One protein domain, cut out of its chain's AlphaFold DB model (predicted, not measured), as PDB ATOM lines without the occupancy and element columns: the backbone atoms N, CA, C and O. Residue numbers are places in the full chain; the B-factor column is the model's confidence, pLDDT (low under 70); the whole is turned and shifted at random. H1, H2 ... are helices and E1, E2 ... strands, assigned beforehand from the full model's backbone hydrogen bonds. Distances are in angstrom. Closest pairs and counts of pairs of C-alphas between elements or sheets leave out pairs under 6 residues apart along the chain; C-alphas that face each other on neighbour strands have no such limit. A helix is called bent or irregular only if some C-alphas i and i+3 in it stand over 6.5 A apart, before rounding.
ATOM      1  N   SER A  27     150.009 129.124 143.869       87.94
ATOM      2  CA  SER A  27     150.098 127.858 144.604       87.94
ATOM      3  C   SER A  27     150.853 126.794 143.809       87.94
ATOM      4  O   SER A  27     150.993 126.883 142.590       87.94
ATOM      5  N   ILE A  28     151.372 125.788 144.509       89.56
ATOM      6  CA  ILE A  28     152.003 124.609 143.914       89.56
ATOM      7  C   ILE A  28     150.961 123.487 143.864       89.56
ATOM      8  O   ILE A  28     150.545 123.024 144.932       89.56
ATOM      9  N   PRO A  29     150.582 122.989 142.677       89.50
ATOM     10  CA  PRO A  29     149.642 121.882 142.588       89.50
ATOM     11  C   PRO A  29     150.262 120.601 143.160       89.50
ATOM     12  O   PRO A  29     151.421 120.281 142.884       89.50
ATOM     13  N   THR A  30     149.491 119.812 143.907       90.19
ATOM     14  CA  THR A  30     149.942 118.516 144.445       90.19
ATOM     15  C   THR A  30     149.747 117.368 143.458       90.19
ATOM     16  O   THR A  30     150.003 116.212 143.799       90.19
ATOM     17  N   PHE A  31     149.221 117.653 142.263       88.06
ATOM     18  CA  PHE A  31     148.835 116.664 141.247       88.06
ATOM     19  C   PHE A  31     147.677 115.745 141.664       88.06
ATOM     20  O   PHE A  31     147.383 114.763 140.969       88.06
ATOM     21  N   CYS A  32     146.970 116.114 142.735       90.44
ATOM     22  CA  CYS A  32     145.789 115.442 143.252       90.44
ATOM     23  C   CYS A  32     144.706 116.484 143.543       90.44
ATOM     24  O   CYS A  32     144.704 117.108 144.599       90.44
ATOM     25  N   GLN A  33     143.731 116.604 142.640       90.62
ATOM     26  CA  GLN A  33     142.701 117.645 142.708       90.62
ATOM     27  C   GLN A  33     141.921 117.659 144.036       90.62
ATOM     28  O   GLN A  33     141.459 118.702 144.482       90.62
ATOM     29  N   GLN A  34     141.740 116.499 144.673       94.19
ATOM     30  CA  GLN A  34     141.068 116.411 145.973       94.19
ATOM     31  C   GLN A  34     141.912 117.019 147.102       94.19
ATOM     32  O   GLN A  34     141.365 117.684 147.978       94.19
ATOM     33  N   VAL A  35     143.233 116.822 147.061       92.31
ATOM     34  CA  VAL A  35     144.172 117.427 148.015       92.31
ATOM     35  C   VAL A  35     144.311 118.921 147.734       92.31
ATOM     36  O   VAL A  35     144.238 119.708 148.670       92.31
ATOM     37  N   ASP A  36     144.404 119.324 146.466       92.06
ATOM     38  CA  ASP A  36     144.456 120.739 146.075       92.06
ATOM     39  C   ASP A  36     143.236 121.512 146.603       92.06
ATOM     40  O   ASP A  36     143.376 122.571 147.216       92.06
ATOM     41  N   LYS A  37     142.036 120.927 146.481       92.44
ATOM     42  CA  LYS A  37     140.797 121.470 147.061       92.44
ATOM     43  C   LYS A  37     140.848 121.604 148.579       92.44
ATOM     44  O   LYS A  37     140.389 122.612 149.106       92.44
ATOM     45  N   LEU A  38     141.411 120.617 149.272       91.44
ATOM     46  CA  LEU A  38     141.562 120.662 150.727       91.44
ATOM     47  C   LEU A  38     142.528 121.773 151.177       91.44
ATOM     48  O   LEU A  38     142.351 122.323 152.260       91.44
ATOM     49  N   LEU A  39     143.523 122.106 150.352       87.00
ATOM     50  CA  LEU A  39     144.572 123.083 150.661       87.00
ATOM     51  C   LEU A  39     144.244 124.527 150.239       87.00
ATOM     52  O   LEU A  39     145.073 125.408 150.443       87.00
ATOM     53  N   GLY A  40     143.052 124.789 149.693       79.75
ATOM     54  CA  GLY A  40     142.651 126.134 149.255       79.75
ATOM     55  C   GLY A  40     142.290 126.255 147.772       79.75
ATOM     56  O   GLY A  40     142.178 127.373 147.283       79.75
ATOM     57  N   SER A  41     142.036 125.133 147.088       75.25
ATOM     58  CA  SER A  41     141.613 124.977 145.675       75.25
ATOM     59  C   SER A  41     142.738 124.693 144.687       75.25
ATOM     60  O   SER A  41     142.564 123.806 143.851       75.25
ATOM     61  N   ASP A  42     143.890 125.350 144.835       84.56
ATOM     62  CA  ASP A  42     144.977 125.311 143.840       84.56
ATOM     63  C   ASP A  42     146.286 124.688 144.369       84.56
ATOM     64  O   ASP A  42     147.335 124.775 143.727       84.56
ATOM     65  N   GLY A  43     146.239 124.052 145.544       90.06
ATOM     66  CA  GLY A  43     147.385 123.369 146.151       90.06
ATOM     67  C   GLY A  43     148.086 124.176 147.245       90.06
ATOM     68  O   GLY A  43     147.449 124.898 148.006       90.06
ATOM     69  N   VAL A  44     149.403 124.002 147.375       89.81
ATOM     70  CA  VAL A  44     150.204 124.582 148.469       89.81
ATOM     71  C   VAL A  44     150.566 126.037 148.168       89.81
ATOM     72  O   VAL A  44     151.348 126.307 147.258       89.81
ATOM     73  N   GLN A  45     150.046 126.967 148.968       87.50
ATOM     74  CA  GLN A  45     150.234 128.411 148.810       87.50
ATOM     75  C   GLN A  45     151.699 128.847 149.004       87.50
ATOM     76  O   GLN A  45     152.298 128.611 150.060       87.50
ATOM     77  N   LEU A  46     152.272 129.557 148.024       85.88
ATOM     78  CA  LEU A  46     153.585 130.188 148.197       85.88
ATOM     79  C   LEU A  46     153.543 131.315 149.234       85.88
ATOM     80  O   LEU A  46     152.529 131.982 149.419       85.88
ATOM     81  N   GLY A  47     154.692 131.567 149.868       81.19
ATOM     82  CA  GLY A  47     154.832 132.585 150.916       81.19
ATOM     83  C   GLY A  47     154.378 132.117 152.299       81.19
ATOM     84  O   GLY A  47     154.508 132.872 153.257       81.19
ATOM     85  N   THR A  48     153.910 130.873 152.411       81.31
ATOM     86  CA  THR A  48     153.482 130.258 153.670       81.31
ATOM     87  C   THR A  48     154.377 129.079 154.051       81.31
ATOM     88  O   THR A  48     155.120 128.544 153.227       81.31
ATOM     89  N   ILE A  49     154.302 128.666 155.318       85.88
ATOM     90  CA  ILE A  49     154.871 127.401 155.789       85.88
ATOM     91  C   ILE A  49     153.714 126.421 155.949       85.88
ATOM     92  O   ILE A  49     152.809 126.655 156.745       85.88
ATOM     93  N   THR A  50     153.752 125.321 155.199       86.94
ATOM     94  CA  THR A  50     152.772 124.233 155.310       86.94
ATOM     95  C   THR A  50     153.409 123.031 155.998       86.94
ATOM     96  O   THR A  50     154.443 122.529 155.558       86.94
ATOM     97  N   GLU A  51     152.782 122.550 157.071       88.94
ATOM     98  CA  GLU A  51     153.256 121.405 157.847       88.94
ATOM     99  C   GLU A  51     152.402 120.159 157.574       88.94
ATOM    100  O   GLU A  51     151.181 120.171 157.726       88.94
ATOM    101  N   LEU A  52     153.053 119.050 157.207       88.12
ATOM    102  CA  LEU A  52     152.397 117.756 157.007       88.12
ATOM    103  C   LEU A  52     152.586 116.860 158.238       88.12
ATOM    104  O   LEU A  52     153.694 116.415 158.544       88.12
ATOM    105  N   LEU A  53     151.492 116.556 158.935       87.62
ATOM    106  CA  LEU A  53     151.458 115.723 160.141       87.62
ATOM    107  C   LEU A  53     150.941 114.309 159.847       87.62
ATOM    108  O   LEU A  53     150.066 114.110 159.012       87.62
ATOM    109  N   GLY A  54     151.480 113.307 160.547       89.69
ATOM    110  CA  GLY A  54     150.989 111.928 160.469       89.69
ATOM    111  C   GLY A  54     152.021 110.881 160.885       89.69
ATOM    112  O   GLY A  54     153.216 111.172 160.972       89.69
ATOM    113  N   LEU A  55     151.567 109.644 161.092       92.31
ATOM    114  CA  LEU A  55     152.402 108.489 161.452       92.31
ATOM    115  C   LEU A  55     153.409 108.109 160.345       92.31
ATOM    116  O   LEU A  55     153.252 108.519 159.190       92.31
ATOM    117  N   PRO A  56     154.472 107.343 160.642       87.81
ATOM    118  CA  PRO A  56     155.321 106.758 159.605       87.81
ATOM    119  C   PRO A  56     154.486 106.022 158.545       87.81
ATOM    120  O   PRO A  56     153.497 105.371 158.867       87.81
ATOM    121  N   GLY A  57     154.852 106.167 157.269       88.25
ATOM    122  CA  GLY A  57     154.128 105.534 156.158       88.25
ATOM    123  C   GLY A  57     152.890 106.283 155.643       88.25
ATOM    124  O   GLY A  57     152.389 105.923 154.586       88.25
ATOM    125  N   THR A  58     152.441 107.377 156.273       91.62
ATOM    126  CA  THR A  58     151.260 108.145 155.806       91.62
ATOM    127  C   THR A  58     151.483 108.986 154.540       91.62
ATOM    128  O   THR A  58     150.619 109.768 154.161       91.62
ATOM    129  N   GLY A  59     152.646 108.880 153.892       91.38
ATOM    130  CA  GLY A  59     152.923 109.567 152.626       91.38
ATOM    131  C   GLY A  59     153.542 110.967 152.728       91.38
ATOM    132  O   GLY A  59     153.738 111.593 151.695       91.38
ATOM    133  N   LYS A  60     153.933 111.452 153.917       90.94
ATOM    134  CA  LYS A  60     154.570 112.782 154.089       90.94
ATOM    135  C   LYS A  60     155.771 113.002 153.159       90.94
ATOM    136  O   LYS A  60     155.777 113.931 152.365       90.94
ATOM    137  N   THR A  61     156.745 112.091 153.195       91.31
ATOM    138  CA  THR A  61     157.928 112.142 152.319       91.31
ATOM    139  C   THR A  61     157.543 112.083 150.842       91.31
ATOM    140  O   THR A  61     158.135 112.777 150.026       91.31
ATOM    141  N   GLN A  62     156.522 111.294 150.492       92.81
ATOM    142  CA  GLN A  62     156.035 111.193 149.114       92.81
ATOM    143  C   GLN A  62     155.430 112.515 148.640       92.81
ATOM    144  O   GLN A  62     155.718 112.943 147.528       92.81
ATOM    145  N   MET A  63     154.669 113.192 149.501       92.50
ATOM    146  CA  MET A  63     154.124 114.518 149.218       92.50
ATOM    147  C   MET A  63     155.235 115.566 149.065       92.50
ATOM    148  O   MET A  63     155.192 116.349 148.122       92.50
ATOM    149  N   CYS A  64     156.267 115.552 149.918       92.69
ATOM    150  CA  CYS A  64     157.417 116.451 149.763       92.69
ATOM    151  C   CYS A  64     158.112 116.253 148.406       92.69
ATOM    152  O   CYS A  64     158.330 117.219 147.681       92.69
ATOM    153  N   LEU A  65     158.400 115.005 148.020       94.50
ATOM    154  CA  LEU A  65     159.001 114.700 146.716       94.50
ATOM    155  C   LEU A  65     158.086 115.092 145.545       94.50
ATOM    156  O   LEU A  65     158.567 115.620 144.542       94.50
ATOM    157  N   GLN A  66     156.774 114.878 145.681       94.62
ATOM    158  CA  GLN A  66     155.776 115.295 144.695       94.62
ATOM    159  C   GLN A  66     155.780 116.810 144.506       94.62
ATOM    160  O   GLN A  66     155.808 117.277 143.372       94.62
ATOM    161  N   LEU A  67     155.797 117.590 145.586       93.12
ATOM    162  CA  LEU A  67     155.844 119.051 145.515       93.12
ATOM    163  C   LEU A  67     157.168 119.550 144.914       93.12
ATOM    164  O   LEU A  67     157.149 120.471 144.097       93.12
ATOM    165  N   CYS A  68     158.297 118.902 145.229       93.06
ATOM    166  CA  CYS A  68     159.589 119.184 144.594       93.06
ATOM    167  C   CYS A  68     159.556 118.985 143.072       93.06
ATOM    168  O   CYS A  68     160.133 119.792 142.350       93.06
ATOM    169  N   ALA A  69     158.885 117.941 142.580       92.56
ATOM    170  CA  ALA A  69     158.701 117.732 141.143       92.56
ATOM    171  C   ALA A  69     157.670 118.709 140.550       92.56
ATOM    172  O   ALA A  69     157.862 119.237 139.458       92.56
ATOM    173  N   SER A  70     156.588 118.991 141.279       91.19
ATOM    174  CA  SER A  70     155.462 119.787 140.773       91.19
ATOM    175  C   SER A  70     155.818 121.261 140.582       91.19
ATOM    176  O   SER A  70     155.323 121.903 139.661       91.19
ATOM    177  N   ILE A  71     156.729 121.806 141.395       89.06
ATOM    178  CA  ILE A  71     157.164 123.204 141.257       89.06
ATOM    179  C   ILE A  71     157.884 123.478 139.921       89.06
ATOM    180  O   ILE A  71     157.894 124.610 139.443       89.06
ATOM    181  N   GLN A  72     158.452 122.444 139.294       87.06
ATOM    182  CA  GLN A  72     159.219 122.547 138.046       87.06
ATOM    183  C   GLN A  72     158.347 122.590 136.794       87.06
ATOM    184  O   GLN A  72     158.860 122.829 135.699       87.06
ATOM    185  N   ILE A  73     157.051 122.335 136.950       83.56
ATOM    186  CA  ILE A  73     156.096 122.213 135.855       83.56
ATOM    187  C   ILE A  73     155.948 123.544 135.116       83.56
ATOM    188  O   ILE A  73     155.961 124.591 135.771       83.56
ATOM    189  N   PRO A  74     155.761 123.510 133.781       83.19
ATOM    190  CA  PRO A  74     155.506 124.692 132.976       83.19
ATOM    191  C   PRO A  74     154.407 125.609 133.521       83.19
ATOM    192  O   PRO A  74     153.350 125.135 133.951       83.19
ATOM    193  N   LYS A  75     154.600 126.929 133.418       83.44
ATOM    194  CA  LYS A  75     153.586 127.924 133.823       83.44
ATOM    195  C   LYS A  75     152.303 127.767 132.997       83.44
ATOM    196  O   LYS A  75     151.207 127.946 133.519       83.44
ATOM    197  N   ALA A  76     152.433 127.330 131.741       80.81
ATOM    198  CA  ALA A  76     151.315 126.988 130.856       80.81
ATOM    199  C   ALA A  76     150.399 125.870 131.399       80.81
ATOM    200  O   ALA A  76     149.250 125.764 130.981       80.81
ATOM    201  N   LEU A  77     150.890 125.056 132.339       78.25
ATOM    202  CA  LEU A  77     150.151 123.971 132.992       78.25
ATOM    203  C   LEU A  77     149.768 124.286 134.447       78.25
ATOM    204  O   LEU A  77     149.418 123.381 135.201       78.25
ATOM    205  N   GLY A  78     149.862 125.554 134.857       73.94
ATOM    206  CA  GLY A  78     149.613 125.969 136.240       73.94
ATOM    207  C   GLY A  78     150.759 125.648 137.206       73.94
ATOM    208  O   GLY A  78     150.583 125.750 138.415       73.94
ATOM    209  N   GLY A  79     151.927 125.249 136.690       80.38
ATOM    210  CA  GLY A  79     153.157 125.132 137.469       80.38
ATOM    211  C   GLY A  79     153.894 126.466 137.611       80.38
ATOM    212  O   GLY A  79     153.377 127.532 137.272       80.38
ATOM    213  N   LEU A  80     155.128 126.412 138.114       84.81
ATOM    214  CA  LEU A  80     155.931 127.604 138.412       84.81
ATOM    215  C   LEU A  80     157.263 127.675 137.657       84.81
ATOM    216  O   LEU A  80     157.931 128.701 137.745       84.81
ATOM    217  N   GLU A  81     157.640 126.633 136.909       86.62
ATOM    218  CA  GLU A  81     158.937 126.523 136.208       86.62
ATOM    219  C   GLU A  81     160.147 126.776 137.115       86.62
ATOM    220  O   GLU A  81     161.168 127.331 136.709       86.62
ATOM    221  N   ALA A  82     160.022 126.359 138.366       86.44
ATOM    222  CA  ALA A  82     160.901 126.747 139.451       86.44
ATOM    223  C   ALA A  82     161.807 125.601 139.926       86.44
ATOM    224  O   ALA A  82     161.687 124.464 139.478       86.44
ATOM    225  N   GLU A  83     162.729 125.910 140.839       88.12
ATOM    226  CA  GLU A  83     163.640 124.944 141.465       88.12
ATOM    227  C   GLU A  83     163.154 124.570 142.883       88.12
ATOM    228  O   GLU A  83     162.254 125.197 143.445       88.12
ATOM    229  N   ALA A  84     163.715 123.515 143.475       89.06
ATOM    230  CA  ALA A  84     163.389 123.074 144.833       89.06
ATOM    231  C   ALA A  84     164.657 122.799 145.650       89.06
ATOM    232  O   ALA A  84     165.651 122.333 145.102       89.06
ATOM    233  N   LEU A  85     164.612 123.033 146.968       90.62
ATOM    234  CA  LEU A  85     165.623 122.546 147.914       90.62
ATOM    235  C   LEU A  85     164.966 121.556 148.866       90.62
ATOM    236  O   LEU A  85     164.075 121.915 149.638       90.62
ATOM    237  N   TYR A  86     165.451 120.326 148.839       92.12
ATOM    238  CA  TYR A  86     165.081 119.303 149.793       92.12
ATOM    239  C   TYR A  86     166.093 119.296 150.940       92.12
ATOM    240  O   TYR A  86     167.270 118.992 150.729       92.12
ATOM    241  N   ILE A  87     165.634 119.631 152.145       91.44
ATOM    242  CA  ILE A  87     166.437 119.534 153.368       91.44
ATOM    243  C   ILE A  87     166.099 118.205 154.036       91.44
ATOM    244  O   ILE A  87     164.985 118.008 154.516       91.44
ATOM    245  N   ASP A  88     167.048 117.279 154.055       90.88
ATOM    246  CA  ASP A  88     166.858 115.974 154.676       90.88
ATOM    247  C   ASP A  88     167.454 115.942 156.081       90.88
ATOM    248  O   ASP A  88     168.670 115.910 156.272       90.88
ATOM    249  N   THR A  89     166.567 115.943 157.070       86.12
ATOM    250  CA  THR A  89     166.911 115.882 158.491       86.12
ATOM    251  C   THR A  89     167.044 114.457 159.019       86.12
ATOM    252  O   THR A  89     167.604 114.264 160.093       86.12
ATOM    253  N   ASN A  90     166.541 113.461 158.281       81.88
ATOM    254  CA  ASN A  90     166.397 112.078 158.744       81.88
ATOM    255  C   ASN A  90     167.104 111.066 157.824       81.88
ATOM    256  O   ASN A  90     166.954 109.858 158.009       81.88
ATOM    257  N   THR A  91     167.882 111.531 156.840       82.44
ATOM    258  CA  THR A  91     168.654 110.708 155.882       82.44
ATOM    259  C   THR A  91     167.807 109.682 155.111       82.44
ATOM    260  O   THR A  91     168.271 108.602 154.746       82.44
ATOM    261  N   ASN A  92     166.537 110.012 154.868       84.56
ATOM    262  CA  ASN A  92     165.560 109.134 154.219       84.56
ATOM    263  C   ASN A  92     165.250 109.529 152.770       84.56
ATOM    264  O   ASN A  92     164.407 108.896 152.124       84.56
ATOM    265  N   PHE A  93     165.910 110.554 152.235       90.12
ATOM    266  CA  PHE A  93     165.793 110.919 150.833       90.12
ATOM    267  C   PHE A  93     166.301 109.790 149.926       90.12
ATOM    268  O   PHE A  93     167.352 109.187 150.147       90.12
ATOM    269  N   ARG A  94     165.543 109.499 148.866       93.56
ATOM    270  CA  ARG A  94     165.888 108.485 147.866       93.56
ATOM    271  C   ARG A  94     165.782 109.100 146.479       93.56
ATOM    272  O   ARG A  94     164.677 109.312 145.983       93.56
ATOM    273  N   ILE A  95     166.928 109.328 145.838       94.50
ATOM    274  CA  ILE A  95     166.992 109.961 144.514       94.50
ATOM    275  C   ILE A  95     166.205 109.187 143.451       94.50
ATOM    276  O   ILE A  95     165.466 109.790 142.682       94.50
ATOM    277  N   HIS A  96     166.264 107.852 143.483       96.12
ATOM    278  CA  HIS A  96     165.499 106.997 142.570       96.12
ATOM    279  C   HIS A  96     163.992 107.231 142.701       96.12
ATOM    280  O   HIS A  96     163.268 107.300 141.712       96.12
ATOM    281  N   ARG A  97     163.504 107.426 143.935       95.56
ATOM    282  CA  ARG A  97     162.083 107.687 144.162       95.56
ATOM    283  C   ARG A  97     161.666 109.051 143.622       95.56
ATOM    284  O   ARG A  97     160.577 109.187 143.076       95.56
ATOM    285  N   TYR A  98     162.528 110.053 143.761       95.69
ATOM    286  CA  TYR A  98     162.300 111.353 143.146       95.69
ATOM    287  C   TYR A  98     162.275 111.262 141.610       95.69
ATOM    288  O   TYR A  98     161.356 111.801 141.002       95.69
ATOM    289  N   GLN A  99     163.203 110.521 140.992       95.88
ATOM    290  CA  GLN A  99     163.234 110.296 139.539       95.88
ATOM    291  C   GLN A  99     161.929 109.680 139.015       95.88
ATOM    292  O   GLN A  99     161.366 110.168 138.039       95.88
ATOM    293  N   GLU A 100     161.402 108.654 139.689       96.12
ATOM    294  CA  GLU A 100     160.112 108.038 139.339       96.12
ATOM    295  C   GLU A 100     158.949 109.043 139.366       96.12
ATOM    296  O   GLU A 100     158.103 109.067 138.465       96.12
ATOM    297  N   ILE A 101     158.898 109.869 140.415       95.25
ATOM    298  CA  ILE A 101     157.866 110.896 140.596       95.25
ATOM    299  C   ILE A 101     157.996 111.968 139.511       95.25
ATOM    300  O   ILE A 101     157.002 112.308 138.867       95.25
ATOM    301  N   LEU A 102     159.211 112.467 139.276       93.38
ATOM    302  CA  LEU A 102     159.495 113.489 138.276       93.38
ATOM    303  C   LEU A 102     159.094 113.018 136.878       93.38
ATOM    304  O   LEU A 102     158.328 113.701 136.198       93.38
ATOM    305  N   LYS A 103     159.517 111.812 136.496       92.31
ATOM    306  CA  LYS A 103     159.139 111.178 135.231       92.31
ATOM    307  C   LYS A 103     157.625 111.079 135.070       92.31
ATOM    308  O   LYS A 103     157.082 111.418 134.022       92.31
ATOM    309  N   SER A 104     156.919 110.672 136.124       91.75
ATOM    310  CA  SER A 104     155.453 110.592 136.109       91.75
ATOM    311  C   SER A 104     154.796 111.966 135.916       91.75
ATOM    312  O   SER A 104     153.810 112.078 135.185       91.75
ATOM    313  N   CYS A 105     155.350 113.017 136.529       89.56
ATOM    314  CA  CYS A 105     154.880 114.392 136.353       89.56
ATOM    315  C   CYS A 105     155.101 114.880 134.918       89.56
ATOM    316  O   CYS A 105     154.162 115.382 134.302       89.56
ATOM    317  N   VAL A 106     156.302 114.673 134.371       87.56
ATOM    318  CA  VAL A 106     156.663 115.038 132.992       87.56
ATOM    319  C   VAL A 106     155.751 114.345 131.983       87.56
ATOM    320  O   VAL A 106     155.126 115.017 131.162       87.56
ATOM    321  N   LEU A 107     155.585 113.025 132.094       88.00
ATOM    322  CA  LEU A 107     154.718 112.250 131.202       88.00
ATOM    323  C   LEU A 107     153.261 112.724 131.259       88.00
ATOM    324  O   LEU A 107     152.568 112.744 130.241       88.00
ATOM    325  N   LYS A 108     152.768 113.104 132.443       86.75
ATOM    326  CA  LYS A 108     151.418 113.661 132.590       86.75
ATOM    327  C   LYS A 108     151.307 115.038 131.930       86.75
ATOM    328  O   LYS A 108     150.308 115.291 131.267       86.75
ATOM    329  N   CYS A 109     152.323 115.888 132.061       84.38
ATOM    330  CA  CYS A 109     152.370 117.201 131.415       84.38
ATOM    331  C   CYS A 109     152.372 117.088 129.883       84.38
ATOM    332  O   CYS A 109     151.577 117.754 129.227       84.38
ATOM    333  N   GLN A 110     153.190 116.194 129.323       84.81
ATOM    334  CA  GLN A 110     153.256 115.939 127.877       84.81
ATOM    335  C   GLN A 110     151.903 115.516 127.304       84.81
ATOM    336  O   GLN A 110     151.452 116.058 126.300       84.81
ATOM    337  N   LYS A 111     151.210 114.600 127.993       86.62
ATOM    338  CA  LYS A 111     149.866 114.152 127.598       86.62
ATOM    339  C   LYS A 111     148.828 115.274 127.615       86.62
ATOM    340  O   LYS A 111     147.902 115.235 126.818       86.62
ATOM    341  N   LEU A 112     148.945 116.231 128.537       84.75
ATOM    342  CA  LEU A 112     148.004 117.350 128.650       84.75
ATOM    343  C   LEU A 112     148.240 118.432 127.593       84.75
ATOM    344  O   LEU A 112     147.287 119.084 127.182       84.75
ATOM    345  N   LEU A 113     149.490 118.626 127.174       81.75
ATOM    346  CA  LEU A 113     149.869 119.630 126.178       81.75
ATOM    347  C   LEU A 113     149.770 119.132 124.730       81.75
ATOM    348  O   LEU A 113     150.012 119.925 123.827       81.75
ATOM    349  N   ASP A 114     149.460 117.847 124.515       82.06
ATOM    350  CA  ASP A 114     149.500 117.184 123.199       82.06
ATOM    351  C   ASP A 114     150.799 117.500 122.428       82.06
ATOM    352  O   ASP A 114     150.817 117.738 121.222       82.06
ATOM    353  N   THR A 115     151.908 117.576 123.170       73.62
ATOM    354  CA  THR A 115     153.208 117.992 122.650       73.62
ATOM    355  C   THR A 115     154.230 116.887 122.832       73.62
ATOM    356  O   THR A 115     154.324 116.250 123.885       73.62
ATOM    357  N   SER A 116     155.042 116.705 121.795       65.69
ATOM    358  CA  SER A 116     156.257 115.897 121.857       65.69
ATOM    359  C   SER A 116     157.432 116.675 122.449       65.69
ATOM    360  O   SER A 116     158.531 116.125 122.503       65.69
ATOM    361  N   GLU A 117     157.248 117.938 122.866       63.94
ATOM    362  CA  GLU A 117     158.287 118.675 123.583       63.94
ATOM    363  C   GLU A 117     158.661 117.911 124.853       63.94
ATOM    364  O   GLU A 117     157.904 117.761 125.818       63.94
ATOM    365  N   VAL A 118     159.864 117.354 124.803       64.31
ATOM    366  CA  VAL A 118     160.428 116.572 125.882       64.31
ATOM    367  C   VAL A 118     160.872 117.565 126.944       64.31
ATOM    368  O   VAL A 118     161.859 118.269 126.750       64.31
ATOM    369  N   ILE A 119     160.152 117.637 128.071       71.25
ATOM    370  CA  ILE A 119     160.792 118.122 129.295       71.25
ATOM    371  C   ILE A 119     161.918 117.125 129.546       71.25
ATOM    372  O   ILE A 119     161.658 115.980 129.915       71.25
ATOM    373  N   ASP A 120     163.142 117.542 129.243       82.19
ATOM    374  CA  ASP A 120     164.329 116.722 129.418       82.19
ATOM    375  C   ASP A 120     164.440 116.341 130.898       82.19
ATOM    376  O   ASP A 120     164.587 117.204 131.767       82.19
ATOM    377  N   GLU A 121     164.310 115.042 131.183       82.25
ATOM    378  CA  GLU A 121     164.391 114.505 132.540       82.25
ATOM    379  C   GLU A 121     165.734 114.877 133.183       82.25
ATOM    380  O   GLU A 121     165.764 115.194 134.372       82.25
ATOM    381  N   GLU A 122     166.831 114.904 132.420       86.56
ATOM    382  CA  GLU A 122     168.153 115.266 132.933       86.56
ATOM    383  C   GLU A 122     168.203 116.743 133.344       86.56
ATOM    384  O   GLU A 122     168.701 117.084 134.421       86.56
ATOM    385  N   GLU A 123     167.631 117.630 132.533       86.38
ATOM    386  CA  GLU A 123     167.564 119.058 132.844       86.38
ATOM    387  C   GLU A 123     166.594 119.355 133.995       86.38
ATOM    388  O   GLU A 123     166.878 120.194 134.854       86.38
ATOM    389  N   ALA A 124     165.472 118.636 134.072       87.00
ATOM    390  CA  ALA A 124     164.545 118.730 135.194       87.00
ATOM    391  C   ALA A 124     165.194 118.232 136.498       87.00
ATOM    392  O   ALA A 124     165.075 118.869 137.545       87.00
ATOM    393  N   MET A 125     165.988 117.160 136.449       91.19
ATOM    394  CA  MET A 125     166.728 116.663 137.614       91.19
ATOM    395  C   MET A 125     167.672 117.714 138.217       91.19
ATOM    396  O   MET A 125     167.785 117.783 139.441       91.19
ATOM    397  N   LYS A 126     168.285 118.586 137.401       90.75
ATOM    398  CA  LYS A 126     169.165 119.678 137.879       90.75
ATOM    399  C   LYS A 126     168.433 120.741 138.707       90.75
ATOM    400  O   LYS A 126     169.083 121.542 139.380       90.75
ATOM    401  N   ARG A 127     167.098 120.775 138.663       89.31
ATOM    402  CA  ARG A 127     166.266 121.747 139.391       89.31
ATOM    403  C   ARG A 127     165.950 121.321 140.826       89.31
ATOM    404  O   ARG A 127     165.418 122.137 141.578       89.31
ATOM    405  N   LEU A 128     166.287 120.090 141.225       91.56
ATOM    406  CA  LEU A 128     166.237 119.669 142.623       91.56
ATOM    407  C   LEU A 128     167.620 119.780 143.268       91.56
ATOM    408  O   LEU A 128     168.560 119.081 142.900       91.56
ATOM    409  N   HIS A 129     167.706 120.603 144.303       90.94
ATOM    410  CA  HIS A 129     168.869 120.727 145.170       90.94
ATOM    411  C   HIS A 129     168.618 119.937 146.447       90.94
ATOM    412  O   HIS A 129     167.513 119.946 146.984       90.94
ATOM    413  N   TYR A 130     169.640 119.255 146.947       91.94
ATOM    414  CA  TYR A 130     169.553 118.438 148.153       91.94
ATOM    415  C   TYR A 130     170.596 118.896 149.167       91.94
ATOM    416  O   TYR A 130     171.739 119.179 148.805       91.94
ATOM    417  N   VAL A 131     170.213 118.923 150.440       90.06
ATOM    418  CA  VAL A 131     171.135 119.119 151.556       90.06
ATOM    419  C   VAL A 131     170.745 118.201 152.708       90.06
ATOM    420  O   VAL A 131     169.593 118.178 153.136       90.06
ATOM    421  N   GLY A 132     171.714 117.436 153.206       90.31
ATOM    422  CA  GLY A 132     171.573 116.718 154.469       90.31
ATOM    423  C   GLY A 132     171.849 117.671 155.627       90.31
ATOM    424  O   GLY A 132     172.836 118.402 155.590       90.31
ATOM    425  N   ALA A 133     170.971 117.681 156.624       89.00
ATOM    426  CA  ALA A 133     171.119 118.487 157.832       89.00
ATOM    427  C   ALA A 133     170.668 117.665 159.041       89.00
ATOM    428  O   ALA A 133     169.579 117.870 159.588       89.00
ATOM    429  N   PHE A 134     171.474 116.669 159.398       87.56
ATOM    430  CA  PHE A 134     171.122 115.704 160.425       87.56
ATOM    431  C   PHE A 134     171.404 116.283 161.813       87.56
ATOM    432  O   PHE A 134     172.525 116.641 162.171       87.56
ATOM    433  N   GLY A 135     170.356 116.348 162.629       85.94
ATOM    434  CA  GLY A 135     170.439 116.891 163.978       85.94
ATOM    435  C   GLY A 135     170.400 118.421 164.043       85.94
ATOM    436  O   GLY A 135     170.549 119.153 163.064       85.94
ATOM    437  N   VAL A 136     170.168 118.917 165.258       89.12
ATOM    438  CA  VAL A 136     169.846 120.330 165.508       89.12
ATOM    439  C   VAL A 136     170.988 121.293 165.166       89.12
ATOM    440  O   VAL A 136     170.731 122.425 164.766       89.12
ATOM    441  N   VAL A 137     172.244 120.855 165.299       92.12
ATOM    442  CA  VAL A 137     173.422 121.701 165.050       92.12
ATOM    443  C   VAL A 137     173.594 121.961 163.555       92.12
ATOM    444  O   VAL A 137     173.703 123.117 163.151       92.12
ATOM    445  N   GLU A 138     173.571 120.908 162.734       89.81
ATOM    446  CA  GLU A 138     173.677 121.037 161.277       89.81
ATOM    447  C   GLU A 138     172.482 121.796 160.707       89.81
ATOM    448  O   GLU A 138     172.657 122.716 159.907       89.81
ATOM    449  N   PHE A 139     171.273 121.476 161.179       89.69
ATOM    450  CA  PHE A 139     170.066 122.188 160.779       89.69
ATOM    451  C   PHE A 139     170.125 123.676 161.146       89.69
ATOM    452  O   PHE A 139     169.866 124.533 160.301       89.69
ATOM    453  N   GLY A 140     170.533 124.012 162.373       90.88
ATOM    454  CA  GLY A 140     170.698 125.401 162.804       90.88
ATOM    455  C   GLY A 140     171.730 126.155 161.962       90.88
ATOM    456  O   GLY A 140     171.455 127.260 161.489       90.88
ATOM    457  N   ALA A 141     172.894 125.549 161.713       92.12
ATOM    458  CA  ALA A 141     173.928 126.134 160.863       92.12
ATOM    459  C   ALA A 141     173.424 126.374 159.431       92.12
ATOM    460  O   ALA A 141     173.638 127.455 158.875       92.12
ATOM    461  N   LEU A 142     172.702 125.408 158.854       90.00
ATOM    462  CA  LEU A 142     172.084 125.550 157.540       90.00
ATOM    463  C   LEU A 142     171.106 126.727 157.513       90.00
ATOM    464  O   LEU A 142     171.222 127.574 156.633       90.00
ATOM    465  N   MET A 143     170.206 126.840 158.491       88.44
ATOM    466  CA  MET A 143     169.239 127.944 158.557       88.44
ATOM    467  C   MET A 143     169.912 129.317 158.684       88.44
ATOM    468  O   MET A 143     169.410 130.299 158.134       88.44
ATOM    469  N   HIS A 144     171.071 129.400 159.343       88.50
ATOM    470  CA  HIS A 144     171.866 130.629 159.396       88.50
ATOM    471  C   HIS A 144     172.527 130.985 158.057       88.50
ATOM    472  O   HIS A 144     172.622 132.166 157.716       88.50
ATOM    473  N   MET A 145     172.985 129.992 157.292       88.12
ATOM    474  CA  MET A 145     173.660 130.206 156.004       88.12
ATOM    475  C   MET A 145     172.687 130.351 154.828       88.12
ATOM    476  O   MET A 145     173.006 131.025 153.843       88.12
ATOM    477  N   LEU A 146     171.498 129.755 154.932       85.25
ATOM    478  CA  LEU A 146     170.515 129.653 153.858       85.25
ATOM    479  C   LEU A 146     170.150 131.015 153.236       85.25
ATOM    480  O   LEU A 146     170.186 131.113 152.012       85.25
ATOM    481  N   PRO A 147     169.894 132.105 153.993       83.56
ATOM    482  CA  PRO A 147     169.582 133.404 153.390       83.56
ATOM    483  C   PRO A 147     170.711 133.981 152.528       83.56
ATOM    484  O   PRO A 147     170.458 134.726 151.584       83.56
ATOM    485  N   THR A 148     171.969 133.693 152.860       81.69
ATOM    486  CA  THR A 148     173.124 134.106 152.049       81.69
ATOM    487  C   THR A 148     173.219 133.236 150.806       81.69
ATOM    488  O   THR A 148     173.255 133.764 149.700       81.69
ATOM    489  N   TYR A 149     173.103 131.918 150.974       80.06
ATOM    490  CA  TYR A 149     173.099 130.970 149.862       80.06
ATOM    491  C   TYR A 149     172.016 131.277 148.815       80.06
ATOM    492  O   TYR A 149     172.283 131.257 147.616       80.06
ATOM    493  N   LEU A 150     170.799 131.610 149.256       78.62
ATOM    494  CA  LEU A 150     169.689 131.965 148.367       78.62
ATOM    495  C   LEU A 150     169.902 133.302 147.639       78.62
ATOM    496  O   LEU A 150     169.409 133.467 146.525       78.62
ATOM    497  N   ARG A 151     170.617 134.259 148.247       77.62
ATOM    498  CA  ARG A 151     170.916 135.565 147.630       77.62
ATOM    499  C   ARG A 151     171.980 135.470 146.544       77.62
ATOM    500  O   ARG A 151     171.853 136.160 145.536       77.62
ATOM    501  N   ASP A 152     172.987 134.630 146.756       76.44
ATOM    502  CA  ASP A 152     174.148 134.517 145.867       76.44
ATOM    503  C   ASP A 152     173.866 133.657 144.623       76.44
ATOM    504  O   ASP A 152     174.680 133.598 143.699       76.44
ATOM    505  N   ARG A 153     172.700 132.999 144.556       71.38
ATOM    506  CA  ARG A 153     172.310 132.225 143.378       71.38
ATOM    507  C   ARG A 153     171.952 133.121 142.184       71.38
ATOM    508  O   ARG A 153     171.186 134.075 142.336       71.38
ATOM    509  N   PRO A 154     172.434 132.786 140.970       61.41
ATOM    510  CA  PRO A 154     172.089 133.524 139.765       61.41
ATOM    511  C   PRO A 154     170.581 133.445 139.507       61.41
ATOM    512  O   PRO A 154     169.999 132.365 139.407       61.41
ATOM    513  N   LYS A 155     169.945 134.612 139.399       55.75
ATOM    514  CA  LYS A 155     168.513 134.733 139.116       55.75
ATOM    515  C   LYS A 155     168.277 134.421 137.638       55.75
ATOM    516  O   LYS A 155     168.744 135.171 136.783       55.75
ATOM    517  N   LYS A 156     167.548 133.348 137.319       53.41
ATOM    518  CA  LYS A 156     167.043 133.139 135.951       53.41
ATOM    519  C   LYS A 156     165.941 134.176 135.679       53.41
ATOM    520  O   LYS A 156     165.094 134.445 136.526       53.41
ATOM    521  N   SER A 157     166.026 134.856 134.540       38.19
ATOM    522  CA  SER A 157     165.282 136.081 134.242       38.19
ATOM    523  C   SER A 157     163.848 135.808 133.767       38.19
ATOM    524  O   SER A 157     163.649 135.633 132.569       38.19
ATOM    525  N   ALA A 158     162.858 135.810 134.671       37.50
ATOM    526  CA  ALA A 158     161.437 136.043 134.336       37.50
ATOM    527  C   ALA A 158     160.507 136.316 135.548       37.50
ATOM    528  O   ALA A 158     159.290 136.203 135.403       37.50
ATOM    529  N   ASP A 159     161.012 136.669 136.737       39.62
ATOM    530  CA  ASP A 159     160.171 136.643 137.945       39.62
ATOM    531  C   ASP A 159     159.871 138.035 138.521       39.62
ATOM    532  O   ASP A 159     160.742 138.747 139.020       39.62
ATOM    533  N   LYS A 160     158.582 138.403 138.486       35.50
ATOM    534  CA  LYS A 160     157.992 139.563 139.183       35.50
ATOM    535  C   LYS A 160     157.870 139.364 140.701       35.50
ATOM    536  O   LYS A 160     157.467 140.293 141.397       35.50
ATOM    537  N   PHE A 161     158.205 138.183 141.223       37.12
ATOM    538  CA  PHE A 161     158.036 137.848 142.634       37.12
ATOM    539  C   PHE A 161     159.401 137.698 143.324       37.12
ATOM    540  O   PHE A 161     160.240 136.927 142.867       37.12
ATOM    541  N   PRO A 162     159.655 138.418 144.434       37.06
ATOM    542  CA  PRO A 162     160.968 138.475 145.087       37.06
ATOM    543  C   PRO A 162     161.347 137.198 145.859       37.06
ATOM    544  O   PRO A 162     162.385 137.168 146.520       37.06
ATOM    545  N   TYR A 163     160.518 136.156 145.803       42.31
ATOM    546  CA  TYR A 163     160.716 134.900 146.515       42.31
ATOM    547  C   TYR A 163     161.270 133.862 145.551       42.31
ATOM    548  O   TYR A 163     160.533 133.130 144.900       42.31
ATOM    549  N   HIS A 164     162.594 133.854 145.434       44.88
ATOM    550  CA  HIS A 164     163.318 132.874 144.638       44.88
ATOM    551  C   HIS A 164     162.977 131.465 145.127       44.88
ATOM    552  O   HIS A 164     163.127 131.142 146.304       44.88
ATOM    553  N   HIS A 165     162.440 130.678 144.201       44.53
ATOM    554  CA  HIS A 165     161.777 129.412 144.439       44.53
ATOM    555  C   HIS A 165     162.733 128.347 144.970       44.53
ATOM    556  O   HIS A 165     163.361 127.615 144.217       44.53
ATOM    557  N   ILE A 166     162.828 128.278 146.290       41.47
ATOM    558  CA  ILE A 166     163.280 127.118 147.035       41.47
ATOM    559  C   ILE A 166     162.226 126.933 148.131       41.47
ATOM    560  O   ILE A 166     162.241 127.604 149.161       41.47
ATOM    561  N   ASN A 167     161.256 126.054 147.876       46.91
ATOM    562  CA  ASN A 167     160.317 125.643 148.912       46.91
ATOM    563  C   ASN A 167     160.966 124.552 149.746       46.91
ATOM    564  O   ASN A 167     161.296 123.474 149.254       46.91
ATOM    565  N   MET A 168     161.183 124.895 151.007       47.69
ATOM    566  CA  MET A 168     161.830 124.064 151.999       47.69
ATOM    567  C   MET A 168     160.845 122.986 152.450       47.69
ATOM    568  O   MET A 168     160.000 123.203 153.316       47.69
ATOM    569  N   LEU A 169     160.919 121.828 151.807       50.09
ATOM    570  CA  LEU A 169     160.047 120.695 152.078       50.09
ATOM    571  C   LEU A 169     160.814 119.673 152.906       50.09
ATOM    572  O   LEU A 169     161.486 118.823 152.332       50.09
ATOM    573  N   ASN A 170     160.731 119.809 154.233       42.69
ATOM    574  CA  ASN A 170     160.632 118.728 155.226       42.69
ATOM    575  C   ASN A 170     161.049 119.243 156.618       42.69
ATOM    576  O   ASN A 170     162.215 119.550 156.844       42.69
TER     577      ASN A 170
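Overview. This is residues 27 to 170 of the 172 residues of the protein "(diamondback moth) hypothetical protein" of Plutella xylostella (UniProt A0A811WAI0). H2 and a small sheet of two parallel strands, E1 and E2, make a core; the long helix H3 packs on H2 at a steep angle, and H5 reaches out at the opposite end of the longest axis. H1 sits off to one side on a looped stretch, H4 packs on H3, and long links and a long final stretch make up much of the rest. The printed part has 144 residues, with five named helices and two named strands in the order H1 H2 E1 H3 H4 E2 H5; the class is mostly helix, with under half of the residues in named elements. It is compact, with a radius of gyration of the C-alphas of 15.3 A and spans of 48 by 39 by 30 A.

Arrangement. Start at residues 27 to 28, which pair antiparallel with residues 44 to 45. H1, residues 33 to 38, is apart from the other named elements, among them H2, residues 60 to 70. Look next at E1, residues 84 to 88: its closest C-alpha to H2 is that of Ala 84, 5.4 A from that of Cys 68. H3, residues 95 to 113, touches H2 with residues 98 to 105 alone; their closest C-alphas, those of Leu 102 and Ala 69, are 5.2 A apart, at a steep tilt of 46 degrees, the same way. H3 touches H4, residues 121 to 125, with its residues 99 to 106 alone; their closest C-alphas, those of Lys 103 and Glu 121, are 6.8 A apart. E2, residues 128 to 132, is the parallel neighbour of E1 at 21 degrees; find N 86 and O 129 at 2.8 A and N 131 and O 86 at 3.0 A, within hydrogen-bond range. E1, H3, H4 and E2 form a strand-helix-strand unit, two parallel strands with helices between, whose crossover is right-handed. H5, residues 135 to 152, and E2 are near each other, with 5 pairs of C-alphas within 10 A. In H1, H2, H3 and H4 every O i to N i+4 pair is within hydrogen-bond range; in H5, 12 of 14 are.

Along the chain. Find C-alpha 33 at (142.701, 117.645, 142.708), where H1 begins. H2 runs 15.1 A, E1 12.6 A and E2 13.3 A. H3 runs 26.9 A from C-alpha 95 at (166.992, 109.961, 144.514). H5 runs 25.5 A to C-alpha 152 at (174.148, 134.517, 145.867); it has a kink of 42 degrees near residue 145 and is irregular, but only just, with C-alphas 144 and 147 7.0 A apart.

Size, cuts and confidence. The two C-alphas farthest apart are those of Asp 114 and Val 137, 48.4 A. The printed part has no cut. The links from H1 to H2 and from H2 to E1 are long. Residues 53 to 59 stand free, as do residues 144 to 149 of H5. The mean pLDDT of the printed part is 82.2; look for values under 70 at residues 116 to 118 and 154 to 170.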